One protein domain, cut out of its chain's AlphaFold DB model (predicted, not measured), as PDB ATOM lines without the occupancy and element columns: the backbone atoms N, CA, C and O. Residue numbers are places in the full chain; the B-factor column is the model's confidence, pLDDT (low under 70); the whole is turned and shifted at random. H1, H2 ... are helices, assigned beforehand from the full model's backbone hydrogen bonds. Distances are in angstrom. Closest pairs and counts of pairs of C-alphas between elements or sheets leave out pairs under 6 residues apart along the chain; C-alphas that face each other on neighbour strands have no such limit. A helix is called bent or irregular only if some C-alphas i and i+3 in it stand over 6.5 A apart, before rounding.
ATOM      1  N   ILE A 316      45.898  34.092  -5.421       90.12
ATOM      2  CA  ILE A 316      44.933  33.478  -6.342       90.12
ATOM      3  C   ILE A 316      44.479  32.127  -5.772       90.12
ATOM      4  O   ILE A 316      45.238  31.159  -5.710       90.12
ATOM      5  N   ARG A 317      43.220  32.054  -5.332       90.88
ATOM      6  CA  ARG A 317      42.625  30.821  -4.802       90.88
ATOM      7  C   ARG A 317      42.198  29.920  -5.955       90.88
ATOM      8  O   ARG A 317      41.338  30.296  -6.740       90.88
ATOM      9  N   TYR A 318      42.753  28.713  -6.016       89.50
ATOM     10  CA  TYR A 318      42.462  27.757  -7.092       89.50
ATOM     11  C   TYR A 318      41.874  26.426  -6.598       89.50
ATOM     12  O   TYR A 318      41.473  25.604  -7.414       89.50
ATOM     13  N   ASN A 319      41.777  26.200  -5.282       88.50
ATOM     14  CA  ASN A 319      41.367  24.907  -4.712       88.50
ATOM     15  C   ASN A 319      39.977  24.439  -5.181       88.50
ATOM     16  O   ASN A 319      39.783  23.257  -5.447       88.50
ATOM     17  N   GLU A 320      39.005  25.344  -5.304       89.62
ATOM     18  CA  GLU A 320      37.665  24.991  -5.798       89.62
ATOM     19  C   GLU A 320      37.663  24.670  -7.293       89.62
ATOM     20  O   GLU A 320      37.033  23.701  -7.713       89.62
ATOM     21  N   ALA A 321      38.400  25.446  -8.093       89.06
ATOM     22  CA  ALA A 321      38.579  25.167  -9.513       89.06
ATOM     23  C   ALA A 321      39.292  23.821  -9.714       89.06
ATOM     24  O   ALA A 321      38.840  22.994 -10.498       89.06
ATOM     25  N   MET A 322      40.339  23.549  -8.932       86.62
ATOM     26  CA  MET A 322      41.058  22.276  -8.938       86.62
ATOM     27  C   MET A 322      40.127  21.105  -8.637       86.62
ATOM     28  O   MET A 322      40.150  20.132  -9.377       86.62
ATOM     29  N   LYS A 323      39.262  21.197  -7.619       88.75
ATOM     30  CA  LYS A 323      38.287  20.134  -7.309       88.75
ATOM     31  C   LYS A 323      37.334  19.845  -8.471       88.75
ATOM     32  O   LYS A 323      37.005  18.691  -8.699       88.75
ATOM     33  N   LYS A 324      36.905  20.877  -9.206       87.88
ATOM     34  CA  LYS A 324      36.025  20.731 -10.382       87.88
ATOM     35  C   LYS A 324      36.751  20.134 -11.589       87.88
ATOM     36  O   LYS A 324      36.141  19.436 -12.387       87.88
ATOM     37  N   LEU A 325      38.038  20.446 -11.737       89.12
ATOM     38  CA  LEU A 325      38.858  20.020 -12.871       89.12
ATOM     39  C   LEU A 325      39.603  18.702 -12.619       89.12
ATOM     40  O   LEU A 325      40.105  18.105 -13.565       89.12
ATOM     41  N   GLN A 326      39.699  18.231 -11.378       85.06
ATOM     42  CA  GLN A 326      40.330  16.955 -11.064       85.06
ATOM     43  C   GLN A 326      39.441  15.787 -11.482       85.06
ATOM     44  O   GLN A 326      38.293  15.675 -11.065       85.06
ATOM     45  N   ALA A 327      40.021  14.870 -12.251       85.75
ATOM     46  CA  ALA A 327      39.402  13.605 -12.612       85.75
ATOM     47  C   ALA A 327      40.439  12.472 -12.550       85.75
ATOM     48  O   ALA A 327      41.643  12.688 -12.678       85.75
ATOM     49  N   SER A 328      39.974  11.249 -12.324       78.62
ATOM     50  CA  SER A 328      40.786  10.029 -12.325       78.62
ATOM     51  C   SER A 328      39.950   8.908 -12.949       78.62
ATOM     52  O   SER A 328      38.747   8.877 -12.690       78.62
ATOM     53  N   PRO A 329      40.533   7.961 -13.712       81.44
ATOM     54  CA  PRO A 329      41.958   7.776 -14.016       81.44
ATOM     55  C   PRO A 329      42.467   8.709 -15.133       81.44
ATOM     56  O   PRO A 329      41.723   9.535 -15.646       81.44
ATOM     57  N   VAL A 330      43.747   8.596 -15.498       84.38
ATOM     58  CA  VAL A 330      44.450   9.385 -16.530       84.38
ATOM     59  C   VAL A 330      44.700  10.842 -16.165       84.38
ATOM     60  O   VAL A 330      45.814  11.290 -16.371       84.38
ATOM     61  N   PHE A 331      43.757  11.586 -15.592       89.12
ATOM     62  CA  PHE A 331      43.906  13.037 -15.362       89.12
ATOM     63  C   PHE A 331      44.474  13.420 -13.989       89.12
ATOM     64  O   PHE A 331      44.532  14.597 -13.633       89.12
ATOM     65  N   HIS A 332      44.939  12.431 -13.228       88.38
ATOM     66  CA  HIS A 332      45.563  12.623 -11.923       88.38
ATOM     67  C   HIS A 332      47.017  12.136 -11.912       88.38
ATOM     68  O   HIS A 332      47.447  11.429 -12.824       88.38
ATOM     69  N   CYS A 333      47.759  12.487 -10.856       91.19
ATOM     70  CA  CYS A 333      49.118  11.998 -10.635       91.19
ATOM     71  C   CYS A 333      49.156  10.466 -10.683       91.19
ATOM     72  O   CYS A 333      48.462   9.795  -9.909       91.19
ATOM     73  N   LEU A 334      49.985   9.914 -11.574       90.81
ATOM     74  CA  LEU A 334      50.149   8.471 -11.679       90.81
ATOM     75  C   LEU A 334      50.803   7.927 -10.409       90.81
ATOM     76  O   LEU A 334      51.793   8.473  -9.898       90.81
ATOM     77  N   ARG A 335      50.250   6.822  -9.910       89.12
ATOM     78  CA  ARG A 335      50.727   6.154  -8.702       89.12
ATOM     79  C   ARG A 335      52.038   5.423  -8.976       89.12
ATOM     80  O   ARG A 335      52.253   4.846 -10.044       89.12
ATOM     81  N   VAL A 336      52.912   5.415  -7.981       86.44
ATOM     82  CA  VAL A 336      54.130   4.601  -8.003       86.44
ATOM     83  C   VAL A 336      53.745   3.163  -7.654       86.44
ATOM     84  O   VAL A 336      52.970   2.934  -6.725       86.44
ATOM     85  N   ASN A 337      54.260   2.180  -8.395       86.19
ATOM     86  CA  ASN A 337      54.026   0.769  -8.089       86.19
ATOM     87  C   ASN A 337      54.576   0.445  -6.684       86.19
ATOM     88  O   ASN A 337      55.710   0.800  -6.375       86.19
ATOM     89  N   GLY A 338      53.799  -0.249  -5.844       74.00
ATOM     90  CA  GLY A 338      54.157  -0.498  -4.436       74.00
ATOM     91  C   GLY A 338      55.496  -1.220  -4.228       74.00
ATOM     92  O   GLY A 338      56.174  -0.992  -3.237       74.00
ATOM     93  N   THR A 339      55.946  -2.021  -5.194       71.06
ATOM     94  CA  THR A 339      57.260  -2.685  -5.155       71.06
ATOM     95  C   THR A 339      58.439  -1.725  -5.353       71.06
ATOM     96  O   THR A 339      59.547  -2.029  -4.929       71.06
ATOM     97  N   MET A 340      58.209  -0.542  -5.935       68.81
ATOM     98  CA  MET A 340      59.227   0.505  -6.129       68.81
ATOM     99  C   MET A 340      59.359   1.440  -4.926       68.81
ATOM    100  O   MET A 340      60.274   2.265  -4.873       68.81
ATOM    101  N   TYR A 341      58.461   1.322  -3.943       61.84
ATOM    102  CA  TYR A 341      58.480   2.163  -2.745       61.84
ATOM    103  C   TYR A 341      59.682   1.890  -1.833       61.84
ATOM    104  O   TYR A 341      60.004   2.725  -0.994       61.84
ATOM    105  N   GLN A 342      60.385   0.768  -2.013       56.72
ATOM    106  CA  GLN A 342      61.538   0.390  -1.185       56.72
ATOM    107  C   GLN A 342      62.735   1.357  -1.329       56.72
ATOM    108  O   GLN A 342      63.553   1.446  -0.422       56.72
ATOM    109  N   ASN A 343      62.795   2.149  -2.410       56.19
ATOM    110  CA  ASN A 343      63.807   3.199  -2.628       56.19
ATOM    111  C   ASN A 343      63.263   4.627  -2.387       56.19
ATOM    112  O   ASN A 343      63.840   5.619  -2.851       56.19
ATOM    113  N   ASN A 344      62.118   4.761  -1.709       60.97
ATOM    114  CA  ASN A 344      61.389   6.021  -1.617       60.97
ATOM    115  C   ASN A 344      61.863   6.917  -0.465       60.97
ATOM    116  O   ASN A 344      61.103   7.234   0.445       60.97
ATOM    117  N   ASN A 345      63.109   7.385  -0.539       65.75
ATOM    118  CA  ASN A 345      63.487   8.547   0.258       65.75
ATOM    119  C   ASN A 345      62.678   9.759  -0.237       65.75
ATOM    120  O   ASN A 345      62.684  10.006  -1.459       65.75
ATOM    121  N   PRO A 346      61.992  10.487   0.666       66.56
ATOM    122  CA  PRO A 346      61.272  11.698   0.308       66.56
ATOM    123  C   PRO A 346      62.265  12.710  -0.266       66.56
ATOM    124  O   PRO A 346      63.365  12.900   0.253       66.56
ATOM    125  N   SER A 347      61.894  13.317  -1.386       80.38
ATOM    126  CA  SER A 347      62.694  14.329  -2.070       80.38
ATOM    127  C   SER A 347      61.751  15.390  -2.604       80.38
ATOM    128  O   SER A 347      60.767  15.061  -3.265       80.38
ATOM    129  N   GLN A 348      62.093  16.656  -2.373       82.44
ATOM    130  CA  GLN A 348      61.324  17.793  -2.879       82.44
ATOM    131  C   GLN A 348      61.147  17.730  -4.404       82.44
ATOM    132  O   GLN A 348      60.094  18.101  -4.914       82.44
ATOM    133  N   VAL A 349      62.135  17.189  -5.125       84.50
ATOM    134  CA  VAL A 349      62.073  17.005  -6.583       84.50
ATOM    135  C   VAL A 349      61.024  15.960  -6.967       84.50
ATOM    136  O   VAL A 349      60.239  16.184  -7.884       84.50
ATOM    137  N   LYS A 350      60.949  14.837  -6.238       84.50
ATOM    138  CA  LYS A 350      59.925  13.803  -6.479       84.50
ATOM    139  C   LYS A 350      58.520  14.354  -6.235       84.50
ATOM    140  O   LYS A 350      57.616  14.093  -7.032       84.50
ATOM    141  N   ASP A 351      58.360  15.147  -5.179       86.31
ATOM    142  CA  ASP A 351      57.089  15.791  -4.847       86.31
ATOM    143  C   ASP A 351      56.695  16.827  -5.903       86.31
ATOM    144  O   ASP A 351      55.538  16.868  -6.325       86.31
ATOM    145  N   LEU A 352      57.651  17.636  -6.374       91.25
ATOM    146  CA  LEU A 352      57.428  18.616  -7.436       91.25
ATOM    147  C   LEU A 352      57.001  17.935  -8.737       91.25
ATOM    148  O   LEU A 352      55.985  18.313  -9.310       91.25
ATOM    149  N   LEU A 353      57.702  16.881  -9.159       91.62
ATOM    150  CA  LEU A 353      57.339  16.119 -10.353       91.62
ATOM    151  C   LEU A 353      55.948  15.482 -10.228       91.62
ATOM    152  O   LEU A 353      55.185  15.472 -11.193       91.62
ATOM    153  N   GLY A 354      55.588  14.981  -9.042       91.44
ATOM    154  CA  GLY A 354      54.238  14.486  -8.767       91.44
ATOM    155  C   GLY A 354      53.170  15.579  -8.887       91.44
ATOM    156  O   GLY A 354      52.112  15.346  -9.477       91.44
ATOM    157  N   LYS A 355      53.451  16.790  -8.386       92.81
ATOM    158  CA  LYS A 355      52.571  17.960  -8.543       92.81
ATOM    159  C   LYS A 355      52.461  18.398 -10.005       92.81
ATOM    160  O   LYS A 355      51.360  18.721 -10.438       92.81
ATOM    161  N   CYS A 356      53.551  18.364 -10.772       94.44
ATOM    162  CA  CYS A 356      53.543  18.670 -12.204       94.44
ATOM    163  C   CYS A 356      52.703  17.664 -12.999       94.44
ATOM    164  O   CYS A 356      51.889  18.079 -13.816       94.44
ATOM    165  N   ASP A 357      52.835  16.358 -12.735       94.69
ATOM    166  CA  ASP A 357      51.991  15.332 -13.364       94.69
ATOM    167  C   ASP A 357      50.503  15.573 -13.055       94.69
ATOM    168  O   ASP A 357      49.672  15.604 -13.963       94.69
ATOM    169  N   ALA A 358      50.170  15.850 -11.787       93.50
ATOM    170  CA  ALA A 358      48.806  16.206 -11.395       93.50
ATOM    171  C   ALA A 358      48.293  17.467 -12.111       93.50
ATOM    172  O   ALA A 358      47.149  17.492 -12.569       93.50
ATOM    173  N   ALA A 359      49.123  18.509 -12.200       94.19
ATOM    174  CA  ALA A 359      48.766  19.778 -12.823       94.19
ATOM    175  C   ALA A 359      48.513  19.608 -14.324       94.19
ATOM    176  O   ALA A 359      47.444  19.985 -14.797       94.19
ATOM    177  N   PHE A 360      49.430  18.970 -15.058       95.69
ATOM    178  CA  PHE A 360      49.234  18.713 -16.483       95.69
ATOM    179  C   PHE A 360      48.043  17.789 -16.738       95.69
ATOM    180  O   PHE A 360      47.275  18.056 -17.651       95.69
ATOM    181  N   GLY A 361      47.821  16.765 -15.905       94.44
ATOM    182  CA  GLY A 361      46.618  15.933 -15.999       94.44
ATOM    183  C   GLY A 361      45.323  16.730 -15.826       94.44
ATOM    184  O   GLY A 361      44.386  16.563 -16.608       94.44
ATOM    185  N   THR A 362      45.305  17.658 -14.867       94.38
ATOM    186  CA  THR A 362      44.169  18.560 -14.622       94.38
ATOM    187  C   THR A 362      43.951  19.520 -15.798       94.38
ATOM    188  O   THR A 362      42.811  19.730 -16.208       94.38
ATOM    189  N   ILE A 363      45.026  20.068 -16.380       95.12
ATOM    190  CA  ILE A 363      44.954  20.938 -17.566       95.12
ATOM    191  C   ILE A 363      44.413  20.157 -18.766       95.12
ATOM    192  O   ILE A 363      43.482  20.630 -19.414       95.12
ATOM    193  N   THR A 364      44.914  18.944 -19.029       95.19
ATOM    194  CA  THR A 364      44.397  18.085 -20.107       95.19
ATOM    195  C   THR A 364      42.895  17.848 -19.947       95.19
ATOM    196  O   THR A 364      42.148  18.006 -20.910       95.19
ATOM    197  N   HIS A 365      42.427  17.524 -18.736       95.44
ATOM    198  CA  HIS A 365      40.996  17.348 -18.481       95.44
ATOM    199  C   HIS A 365      40.201  18.637 -18.713       95.44
ATOM    200  O   HIS A 365      39.167  18.608 -19.378       95.44
ATOM    201  N   GLY A 366      40.699  19.776 -18.222       94.50
ATOM    202  CA  GLY A 366      40.072  21.082 -18.423       94.50
ATOM    203  C   GLY A 366      39.919  21.456 -19.899       94.50
ATOM    204  O   GLY A 366      38.838  21.878 -20.304       94.50
ATOM    205  N   LEU A 367      40.953  21.230 -20.716       94.69
ATOM    206  CA  LEU A 367      40.914  21.485 -22.160       94.69
ATOM    207  C   LEU A 367      39.894  20.588 -22.874       94.69
ATOM    208  O   LEU A 367      39.118  21.064 -23.701       94.69
ATOM    209  N   LEU A 368      39.845  19.298 -22.530       94.19
ATOM    210  CA  LEU A 368      38.859  18.374 -23.098       94.19
ATOM    211  C   LEU A 368      37.428  18.744 -22.687       94.19
ATOM    212  O   LEU A 368      36.529  18.727 -23.526       94.19
ATOM    213  N   MET A 369      37.214  19.142 -21.430       93.94
ATOM    214  CA  MET A 369      35.914  19.640 -20.974       93.94
ATOM    215  C   MET A 369      35.507  20.930 -21.684       93.94
ATOM    216  O   MET A 369      34.343  21.073 -22.054       93.94
ATOM    217  N   GLN A 370      36.445  21.856 -21.904       94.31
ATOM    218  CA  GLN A 370      36.184  23.087 -22.648       94.31
ATOM    219  C   GLN A 370      35.720  22.773 -24.073       94.31
ATOM    220  O   GLN A 370      34.712  23.318 -24.517       94.31
ATOM    221  N   ARG A 371      36.399  21.848 -24.764       93.56
ATOM    222  CA  ARG A 371      36.005  21.390 -26.106       93.56
ATOM    223  C   ARG A 371      34.628  20.741 -26.118       93.56
ATOM    224  O   ARG A 371      33.816  21.074 -26.975       93.56
ATOM    225  N   LEU A 372      34.348  19.862 -25.155       93.06
ATOM    226  CA  LEU A 372      33.044  19.212 -25.026       93.06
ATOM    227  C   LEU A 372      31.928  20.247 -24.830       93.06
ATOM    228  O   LEU A 372      30.921  20.213 -25.529       93.06
ATOM    229  N   LYS A 373      32.121  21.214 -23.924       94.12
ATOM    230  CA  LYS A 373      31.125  22.261 -23.662       94.12
ATOM    231  C   LYS A 373      30.954  23.234 -24.819       94.12
ATOM    232  O   LYS A 373      29.828  23.657 -25.070       94.12
ATOM    233  N   LEU A 374      32.026  23.550 -25.540       92.38
ATOM    234  CA  LEU A 374      31.939  24.328 -26.771       92.38
ATOM    235  C   LEU A 374      31.130  23.572 -27.831       92.38
ATOM    236  O   LEU A 374      30.216  24.141 -28.417       92.38
ATOM    237  N   GLN A 375      31.400  22.279 -28.022       90.94
ATOM    238  CA  GLN A 375      30.643  21.439 -28.947       90.94
ATOM    239  C   GLN A 375      29.154  21.379 -28.575       90.94
ATOM    240  O   GLN A 375      28.305  21.514 -29.453       90.94
ATOM    241  N   ASP A 376      28.827  21.211 -27.292       92.88
ATOM    242  CA  ASP A 376      27.442  21.214 -26.810       92.88
ATOM    243  C   ASP A 376      26.751  22.564 -27.059       92.88
ATOM    244  O   ASP A 376      25.598  22.600 -27.484       92.88
ATOM    245  N   ALA A 377      27.443  23.684 -26.817       91.19
ATOM    246  CA  ALA A 377      26.907  25.020 -27.070       91.19
ATOM    247  C   ALA A 377      26.637  25.250 -28.564       91.19
ATOM    248  O   ALA A 377      25.577  25.749 -28.930       91.19
ATOM    249  N   LEU A 378      27.554  24.822 -29.431       89.25
ATOM    250  CA  LEU A 378      27.405  24.944 -30.880       89.25
ATOM    251  C   LEU A 378      26.280  24.070 -31.427       89.25
ATOM    252  O   LEU A 378      25.563  24.509 -32.320       89.25
ATOM    253  N   LYS A 379      26.091  22.861 -30.883       89.38
ATOM    254  CA  LYS A 379      24.942  22.013 -31.232       89.38
ATOM    255  C   LYS A 379      23.625  22.723 -30.936       89.38
ATOM    256  O   LYS A 379      22.771  22.766 -31.809       89.38
ATOM    257  N   LYS A 380      23.505  23.362 -29.767       91.94
ATOM    258  CA  LYS A 380      22.308  24.143 -29.412       91.94
ATOM    259  C   LYS A 380      22.070  25.314 -30.363       91.94
ATOM    260  O   LYS A 380      20.934  25.556 -30.747       91.94
ATOM    261  N   VAL A 381      23.126  26.027 -30.760       90.75
ATOM    262  CA  VAL A 381      23.000  27.117 -31.743       90.75
ATOM    263  C   VAL A 381      22.577  26.572 -33.106       90.75
ATOM    264  O   VAL A 381      21.693  27.140 -33.730       90.75
ATOM    265  N   ALA A 382      23.146  25.449 -33.550       90.06
ATOM    266  CA  ALA A 382      22.768  24.805 -34.807       90.06
ATOM    267  C   ALA A 382      21.319  24.279 -34.797       90.06
ATOM    268  O   ALA A 382      20.649  24.312 -35.824       90.06
ATOM    269  N   GLU A 383      20.823  23.818 -33.646       92.25
ATOM    270  CA  GLU A 383      19.420  23.424 -33.454       92.25
ATOM    271  C   GLU A 383      18.464  24.627 -33.529       92.25
ATOM    272  O   GLU A 383      17.367  24.499 -34.065       92.25
ATOM    273  N   GLN A 384      18.878  25.793 -33.019       93.94
ATOM    274  CA  GLN A 384      18.091  27.034 -33.059       93.94
ATOM    275  C   GLN A 384      18.144  27.735 -34.422       93.94
ATOM    276  O   GLN A 384      17.162  28.353 -34.829       93.94
ATOM    277  N   HIS A 385      19.277  27.624 -35.117       92.75
ATOM    278  CA  HIS A 385      19.582  28.304 -36.374       92.75
ATOM    279  C   HIS A 385      20.194  27.322 -37.386       92.75
ATOM    280  O   HIS A 385      21.418  27.315 -37.592       92.75
ATOM    281  N   PRO A 386      19.378  26.466 -38.030       91.38
ATOM    282  CA  PRO A 386      19.864  25.468 -38.982       91.38
ATOM    283  C   PRO A 386      20.697  26.067 -40.124       91.38
ATOM    284  O   PRO A 386      21.684  25.461 -40.550       91.38
ATOM    285  N   GLU A 387      20.360  27.278 -40.566       91.69
ATOM    286  CA  GLU A 387      21.055  28.055 -41.594       91.69
ATOM    287  C   GLU A 387      22.513  28.379 -41.233       91.69
ATOM    288  O   GLU A 387      23.381  28.394 -42.107       91.69
ATOM    289  N   ALA A 388      22.816  28.561 -39.943       87.06
ATOM    290  CA  ALA A 388      24.160  28.880 -39.465       87.06
ATOM    291  C   ALA A 388      25.063  27.639 -39.362       87.06
ATOM    292  O   ALA A 388      26.287  27.761 -39.284       87.06
ATOM    293  N   THR A 389      24.490  26.430 -39.397       88.00
ATOM    294  CA  THR A 389      25.206  25.166 -39.147       88.00
ATOM    295  C   THR A 389      26.408  24.969 -40.068       88.00
ATOM    296  O   THR A 389      27.457  24.506 -39.620       88.00
ATOM    297  N   LYS A 390      26.269  25.308 -41.356       87.06
ATOM    298  CA  LYS A 390      27.349  25.141 -42.337       87.06
ATOM    299  C   LYS A 390      28.533  26.059 -42.015       87.06
ATOM    300  O   LYS A 390      29.650  25.571 -41.882       87.06
ATOM    301  N   SER A 391      28.263  27.344 -41.782       86.50
ATOM    302  CA  SER A 391      29.283  28.335 -41.424       86.50
ATOM    303  C   SER A 391      29.967  28.004 -40.090       86.50
ATOM    304  O   SER A 391      31.190  28.047 -39.992       86.50
ATOM    305  N   LEU A 392      29.204  27.573 -39.076       86.44
ATOM    306  CA  LEU A 392      29.759  27.155 -37.782       86.44
ATOM    307  C   LEU A 392      30.711  25.959 -37.904       86.44
ATOM    308  O   LEU A 392      31.718  25.900 -37.199       86.44
ATOM    309  N   ARG A 393      30.402  24.997 -38.783       85.25
ATOM    310  CA  ARG A 393      31.285  23.850 -39.040       85.25
ATOM    311  C   ARG A 393      32.551  24.258 -39.780       85.25
ATOM    312  O   ARG A 393      33.607  23.743 -39.437       85.25
ATOM    313  N   GLU A 394      32.453  25.165 -40.749       86.31
ATOM    314  CA  GLU A 394      33.609  25.684 -41.493       86.31
ATOM    315  C   GLU A 394      34.561  26.469 -40.574       86.31
ATOM    316  O   GLU A 394      35.761  26.218 -40.582       86.31
ATOM    317  N   MET A 395      34.040  27.320 -39.682       83.06
ATOM    318  CA  MET A 395      34.867  28.090 -38.733       83.06
ATOM    319  C   MET A 395      35.650  27.234 -37.726       83.06
ATOM    320  O   MET A 395      36.609  27.713 -37.127       83.06
ATOM    321  N   LEU A 396      35.229  25.988 -37.501       82.56
ATOM    322  CA  LEU A 396      35.829  25.060 -36.534       82.56
ATOM    323  C   LEU A 396      36.299  23.761 -37.191       82.56
ATOM    324  O   LEU A 396      36.501  22.746 -36.510       82.56
ATOM    325  N   ALA A 397      36.451  23.791 -38.514       83.62
ATOM    326  CA  ALA A 397      36.976  22.686 -39.286       83.62
ATOM    327  C   ALA A 397      38.422  22.371 -38.869       83.62
ATOM    328  O   ALA A 397      39.067  23.115 -38.121       83.62
ATOM    329  N   SER A 398      38.924  21.218 -39.307       76.75
ATOM    330  CA  SER A 398      40.261  20.731 -38.942       76.75
ATOM    331  C   SER A 398      41.395  21.675 -39.346       76.75
ATOM    332  O   SER A 398      42.450  21.640 -38.729       76.75
ATOM    333  N   ASP A 399      41.168  22.504 -40.359       84.06
ATOM    334  CA  ASP A 399      42.072  23.510 -40.914       84.06
ATOM    335  C   ASP A 399      41.880  24.914 -40.313       84.06
ATOM    336  O   ASP A 399      42.623  25.832 -40.648       84.06
ATOM    337  N   SER A 400      40.922  25.096 -39.398       89.25
ATOM    338  CA  SER A 400      40.733  26.383 -38.720       89.25
ATOM    339  C   SER A 400      41.881  26.696 -37.754       89.25
ATOM    340  O   SER A 400      42.352  25.828 -37.011       89.25
ATOM    341  N   GLU A 401      42.277  27.970 -37.678       87.75
ATOM    342  CA  GLU A 401      43.310  28.436 -36.740       87.75
ATOM    343  C   GLU A 401      42.950  28.114 -35.285       87.75
ATOM    344  O   GLU A 401      43.800  27.687 -34.503       87.75
ATOM    345  N   PHE A 402      41.666  28.245 -34.924       88.88
ATOM    346  CA  PHE A 402      41.177  27.871 -33.597       88.88
ATOM    347  C   PHE A 402      41.461  26.399 -33.291       88.88
ATOM    348  O   PHE A 402      41.930  26.066 -32.197       88.88
ATOM    349  N   ARG A 403      41.173  25.505 -34.247       88.88
ATOM    350  CA  ARG A 403      41.395  24.073 -34.064       88.88
ATOM    351  C   ARG A 403      42.883  23.762 -33.961       88.88
ATOM    352  O   ARG A 403      43.245  23.039 -33.034       88.88
ATOM    353  N   SER A 404      43.710  24.365 -34.817       91.19
ATOM    354  CA  SER A 404      45.171  24.237 -34.763       91.19
ATOM    355  C   SER A 404      45.713  24.630 -33.390       91.19
ATOM    356  O   SER A 404      46.299  23.797 -32.711       91.19
ATOM    357  N   ILE A 405      45.417  25.844 -32.907       91.44
ATOM    358  CA  ILE A 405      45.890  26.332 -31.599       91.44
ATOM    359  C   ILE A 405      45.401  25.430 -30.460       91.44
ATOM    360  O   ILE A 405      46.144  25.128 -29.521       91.44
ATOM    361  N   SER A 406      44.140  24.992 -30.518       92.75
ATOM    362  CA  SER A 406      43.599  24.094 -29.504       92.75
ATOM    363  C   SER A 406      44.346  22.761 -29.491       92.75
ATOM    364  O   SER A 406      44.612  22.234 -28.407       92.75
ATOM    365  N   ASP A 407      44.617  22.176 -30.663       93.31
ATOM    366  CA  ASP A 407      45.310  20.892 -30.814       93.31
ATOM    367  C   ASP A 407      46.787  21.011 -30.413       93.31
ATOM    368  O   ASP A 407      47.255  20.176 -29.635       93.31
ATOM    369  N   ASP A 408      47.466  22.097 -30.784       93.69
ATOM    370  CA  ASP A 408      48.840  22.404 -30.372       93.69
ATOM    371  C   ASP A 408      48.969  22.524 -28.850       93.69
ATOM    372  O   ASP A 408      49.885  21.963 -28.244       93.69
ATOM    373  N   LEU A 409      48.019  23.195 -28.188       94.31
ATOM    374  CA  LEU A 409      48.014  23.317 -26.729       94.31
ATOM    375  C   LEU A 409      47.806  21.959 -26.042       94.31
ATOM    376  O   LEU A 409      48.440  21.667 -25.017       94.31
ATOM    377  N   LEU A 410      46.933  21.114 -26.597       94.69
ATOM    378  CA  LEU A 410      46.710  19.764 -26.088       94.69
ATOM    379  C   LEU A 410      47.960  18.898 -26.290       94.69
ATOM    380  O   LEU A 410      48.384  18.216 -25.355       94.69
ATOM    381  N   GLN A 411      48.586  18.974 -27.465       95.12
ATOM    382  CA  GLN A 411      49.832  18.287 -27.791       95.12
ATOM    383  C   GLN A 411      50.968  18.721 -26.865       95.12
ATOM    384  O   GLN A 411      51.631  17.863 -26.282       95.12
ATOM    385  N   TYR A 412      51.155  20.026 -26.658       95.56
ATOM    386  CA  TYR A 412      52.157  20.564 -25.741       95.56
ATOM    387  C   TYR A 412      51.939  20.055 -24.313       95.56
ATOM    388  O   TYR A 412      52.855  19.516 -23.690       95.56
ATOM    389  N   THR A 413      50.708  20.159 -23.804       95.12
ATOM    390  CA  THR A 413      50.362  19.715 -22.445       95.12
ATOM    391  C   THR A 413      50.628  18.216 -22.269       95.12
ATOM    392  O   THR A 413      51.249  17.803 -21.288       95.12
ATOM    393  N   CYS A 414      50.202  17.393 -23.232       94.81
ATOM    394  CA  CYS A 414      50.429  15.948 -23.219       94.81
ATOM    395  C   CYS A 414      51.918  15.591 -23.345       94.81
ATOM    396  O   CYS A 414      52.395  14.724 -22.613       94.81
ATOM    397  N   GLY A 415      52.664  16.282 -24.210       95.69
ATOM    398  CA  GLY A 415      54.104  16.094 -24.399       95.69
ATOM    399  C   GLY A 415      54.900  16.420 -23.137       95.69
ATOM    400  O   GLY A 415      55.636  15.572 -22.633       95.69
ATOM    401  N   LYS A 416      54.673  17.595 -22.533       95.94
ATOM    402  CA  LYS A 416      55.318  17.973 -21.262       95.94
ATOM    403  C   LYS A 416      54.965  17.013 -20.134       95.94
ATOM    404  O   LYS A 416      55.819  16.681 -19.314       95.94
ATOM    405  N   ARG A 417      53.726  16.522 -20.090       95.75
ATOM    406  CA  ARG A 417      53.339  15.509 -19.110       95.75
ATOM    407  C   ARG A 417      54.072  14.187 -19.320       95.75
ATOM    408  O   ARG A 417      54.493  13.580 -18.337       95.75
ATOM    409  N   ALA A 418      54.246  13.754 -20.567       94.94
ATOM    410  CA  ALA A 418      55.012  12.555 -20.891       94.94
ATOM    411  C   ALA A 418      56.474  12.680 -20.429       94.94
ATOM    412  O   ALA A 418      56.971  11.763 -19.778       94.94
ATOM    413  N   GLU A 419      57.118  13.834 -20.645       94.69
ATOM    414  CA  GLU A 419      58.469  14.123 -20.131       94.69
ATOM    415  C   GLU A 419      58.540  14.045 -18.597       94.69
ATOM    416  O   GLU A 419      59.468  13.458 -18.029       94.69
ATOM    417  N   VAL A 420      57.542  14.608 -17.899       94.69
ATOM    418  CA  VAL A 420      57.452  14.529 -16.433       94.69
ATOM    419  C   VAL A 420      57.303  13.078 -15.981       94.69
ATOM    420  O   VAL A 420      58.012  12.653 -15.071       94.69
ATOM    421  N   ILE A 421      56.424  12.296 -16.612       93.50
ATOM    422  CA  ILE A 421      56.220  10.876 -16.289       93.50
ATOM    423  C   ILE A 421      57.503  10.074 -16.531       93.50
ATOM    424  O   ILE A 421      57.885   9.275 -15.675       93.50
ATOM    425  N   GLU A 422      58.194  10.293 -17.648       91.81
ATOM    426  CA  GLU A 422      59.470   9.640 -17.952       91.81
ATOM    427  C   GLU A 422      60.528   9.973 -16.890       91.81
ATOM    428  O   GLU A 422      61.183   9.083 -16.347       91.81
ATOM    429  N   THR A 423      60.641  11.250 -16.524       91.06
ATOM    430  CA  THR A 423      61.559  11.706 -15.474       91.06
ATOM    431  C   THR A 423      61.211  11.069 -14.131       91.06
ATOM    432  O   THR A 423      62.089  10.546 -13.446       91.06
ATOM    433  N   ARG A 424      59.921  11.013 -13.769       90.44
ATOM    434  CA  ARG A 424      59.458  10.303 -12.566       90.44
ATOM    435  C   ARG A 424      59.859   8.833 -12.604       90.44
ATOM    436  O   ARG A 424      60.364   8.340 -11.601       90.44
ATOM    437  N   ARG A 425      59.675   8.135 -13.730       88.69
ATOM    438  CA  ARG A 425      60.074   6.724 -13.873       88.69
ATOM    439  C   ARG A 425      61.563   6.542 -13.580       88.69
ATOM    440  O   ARG A 425      61.880   5.704 -12.742       88.69
ATOM    441  N   LYS A 426      62.432   7.406 -14.119       86.94
ATOM    442  CA  LYS A 426      63.884   7.400 -13.845       86.94
ATOM    443  C   LYS A 426      64.219   7.529 -12.356       86.94
ATOM    444  O   LYS A 426      65.084   6.816 -11.858       86.94
ATOM    445  N   PHE A 427      63.491   8.363 -11.611       84.69
ATOM    446  CA  PHE A 427      63.682   8.511 -10.159       84.69
ATOM    447  C   PHE A 427      63.293   7.276  -9.331       84.69
ATOM    448  O   PHE A 427      63.746   7.145  -8.190       84.69
ATOM    449  N   TYR A 428      62.444   6.397  -9.869       82.00
ATOM    450  CA  TYR A 428      62.000   5.164  -9.212       82.00
ATOM    451  C   TYR A 428      62.632   3.901  -9.817       82.00
ATOM    452  O   TYR A 428      62.262   2.791  -9.432       82.00
ATOM    453  N   GLU A 429      63.586   4.041 -10.740       81.69
ATOM    454  CA  GLU A 429      64.277   2.904 -11.342       81.69
ATOM    455  C   GLU A 429      65.146   2.154 -10.309       81.69
ATOM    456  O   GLU A 429      65.802   2.758  -9.452       81.69
ATOM    457  N   PRO A 430      65.188   0.814 -10.374       78.38
ATOM    458  CA  PRO A 430      66.074   0.018  -9.541       78.38
ATOM    459  C   PRO A 430      67.534   0.199  -9.972       78.38
ATOM    460  O   PRO A 430      67.846   0.363 -11.150       78.38
ATOM    461  N   ARG A 431      68.457   0.073  -9.010       78.06
ATOM    462  CA  ARG A 431      69.910   0.134  -9.270       78.06
ATOM    463  C   ARG A 431      70.402  -0.990 -10.188       78.06
ATOM    464  O   ARG A 431      71.406  -0.827 -10.873       78.06
ATOM    465  N   ASN A 432      69.716  -2.134 -10.187       82.50
ATOM    466  CA  ASN A 432      70.085  -3.278 -11.010       82.50
ATOM    467  C   ASN A 432      69.765  -2.998 -12.498       82.50
ATOM    468  O   ASN A 432      68.599  -2.760 -12.832       82.50
ATOM    469  N   PRO A 433      70.760  -3.082 -13.401       82.38
ATOM    470  CA  PRO A 433      70.593  -2.741 -14.813       82.38
ATOM    471  C   PRO A 433      69.623  -3.664 -15.565       82.38
ATOM    472  O   PRO A 433      68.962  -3.205 -16.495       82.38
ATOM    473  N   VAL A 434      69.494  -4.932 -15.161       82.94
ATOM    474  CA  VAL A 434      68.590  -5.902 -15.798       82.94
ATOM    475  C   VAL A 434      67.135  -5.541 -15.508       82.94
ATOM    476  O   VAL A 434      66.320  -5.434 -16.424       82.94
ATOM    477  N   TYR A 435      66.811  -5.271 -14.240       79.88
ATOM    478  CA  TYR A 435      65.466  -4.834 -13.862       79.88
ATOM    479  C   TYR A 435      65.129  -3.464 -14.450       79.88
ATOM    480  O   TYR A 435      63.997  -3.253 -14.874       79.88
ATOM    481  N   ARG A 436      66.111  -2.561 -14.546       81.50
ATOM    482  CA  ARG A 436      65.954  -1.266 -15.216       81.50
ATOM    483  C   ARG A 436      65.547  -1.429 -16.685       81.50
ATOM    484  O   ARG A 436      64.574  -0.816 -17.104       81.50
ATOM    485  N   SER A 437      66.233  -2.293 -17.440       83.44
ATOM    486  CA  SER A 437      65.889  -2.572 -18.845       83.44
ATOM    487  C   SER A 437      64.460  -3.099 -18.983       83.44
ATOM    488  O   SER A 437      63.679  -2.578 -19.772       83.44
ATOM    489  N   ILE A 438      64.096  -4.074 -18.145       82.88
ATOM    490  CA  ILE A 438      62.756  -4.671 -18.123       82.88
ATOM    491  C   ILE A 438      61.671  -3.630 -17.831       82.88
ATOM    492  O   ILE A 438      60.591  -3.688 -18.409       82.88
ATOM    493  N   LEU A 439      61.923  -2.698 -16.912       82.31
ATOM    494  CA  LEU A 439      60.946  -1.676 -16.540       82.31
ATOM    495  C   LEU A 439      60.787  -0.602 -17.604       82.31
ATOM    496  O   LEU A 439      59.681  -0.096 -17.765       82.31
ATOM    497  N   ASN A 440      61.850  -0.277 -18.337       81.50
ATOM    498  CA  ASN A 440      61.794   0.711 -19.412       81.50
ATOM    499  C   ASN A 440      60.882   0.258 -20.555       81.50
ATOM    500  O   ASN A 440      60.143   1.077 -21.096       81.50
ATOM    501  N   GLU A 441      60.851  -1.046 -20.840       84.44
ATOM    502  CA  GLU A 441      59.948  -1.656 -21.824       84.44
ATOM    503  C   GLU A 441      58.466  -1.594 -21.418       84.44
ATOM    504  O   GLU A 441      57.585  -1.733 -22.263       84.44
ATOM    505  N   ILE A 442      58.165  -1.400 -20.132       85.31
ATOM    506  CA  ILE A 442      56.793  -1.400 -19.623       85.31
ATOM    507  C   ILE A 442      56.225   0.021 -19.710       85.31
ATOM    508  O   ILE A 442      56.653   0.884 -18.947       85.31
TER     509      ILE A 442
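Overview. This is residues 316 to 442 of the 459 residues of an uncharacterized protein of Heliothis virescens (UniProt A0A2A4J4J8). Two long helices, H3 and H5, lie side by side and run opposite ways, making a long, loose body; the short H4 folds back on the last part of H3 and leads on to H5. The short H1 packs steeply on H3 at residues 362 to 366, while H2 lies in the connection from H1 to H3 and H6 follows beyond the last residue of H5. The printed part has 127 residues with six named helices, H1 to H6 in order, and no named strand; the class is all helix. The whole is loose and elongated, with a radius of gyration of the C-alphas of 20.1 A and spans of 65 by 34 by 22 A.

Along the chain. The longest helix, H3, runs from residue 348 to 384 over 53.5 A, from C-alpha 348 at (61.324, 17.793, -2.879) to C-alpha 384 at (18.091, 27.034, -33.059). H4 is residues 386 to 395, 15.2 A long, and H5 is residues 401 to 427, 39.0 A. H6, residues 433 to 440, measures 10.5 A and ends at C-alpha 440 at (61.794, 0.711, -19.412). Before H3 come H1, residues 319 to 325, 9.8 A, and H2, residues 338 to 343, 10.5 A. H2 and H4 are only just irregular: C-alphas 339 and 342 are 6.6 A apart, and C-alphas 387 and 390 are 7.0 A apart.

Arrangement. H3 is the hub, touching H1, H4 and H5. With residues 350 to 367 alone it touches H5, at a shallow tilt of 24 degrees, opposite ways; the closest C-alphas, of Phe 360 and Arg 417, are 5.8 A apart. With residues 378 to 382 alone H3 touches H4, and the two form a helical hairpin at a shallow tilt of 34.6 degrees, only just short of steep; their closest C-alphas, of Ala 382 and Thr 389, are 5.0 A apart. H1 touches residues 362 to 366 of H3 alone, at a steep tilt of 58 degrees, the same way; the closest C-alphas, of Leu 325 and Thr 362, are 5.8 A apart. H2 touches no helix, and H6 touches none but is near H5, with 6 pairs of C-alphas within 10 A. H4 and H5 are only just apart, closest 8.1 A. In H1, H3, H5 and H6 every O i to N i+4 pair is within hydrogen-bond range; H4 has 4 of 6, and H2 has 0 of 2 beside 1 of 3 O i to N i+3 pairs.

Size, cuts and confidence. The two C-alphas farthest apart, of Glu 387 and Asn 432, are 65.7 A apart. The printed part has no cut. The link from H1 to H2, residues 326 to 337, is long; the other links are tight. The mean pLDDT of the printed part is 87.4, and residues 340 to 346 are under 70.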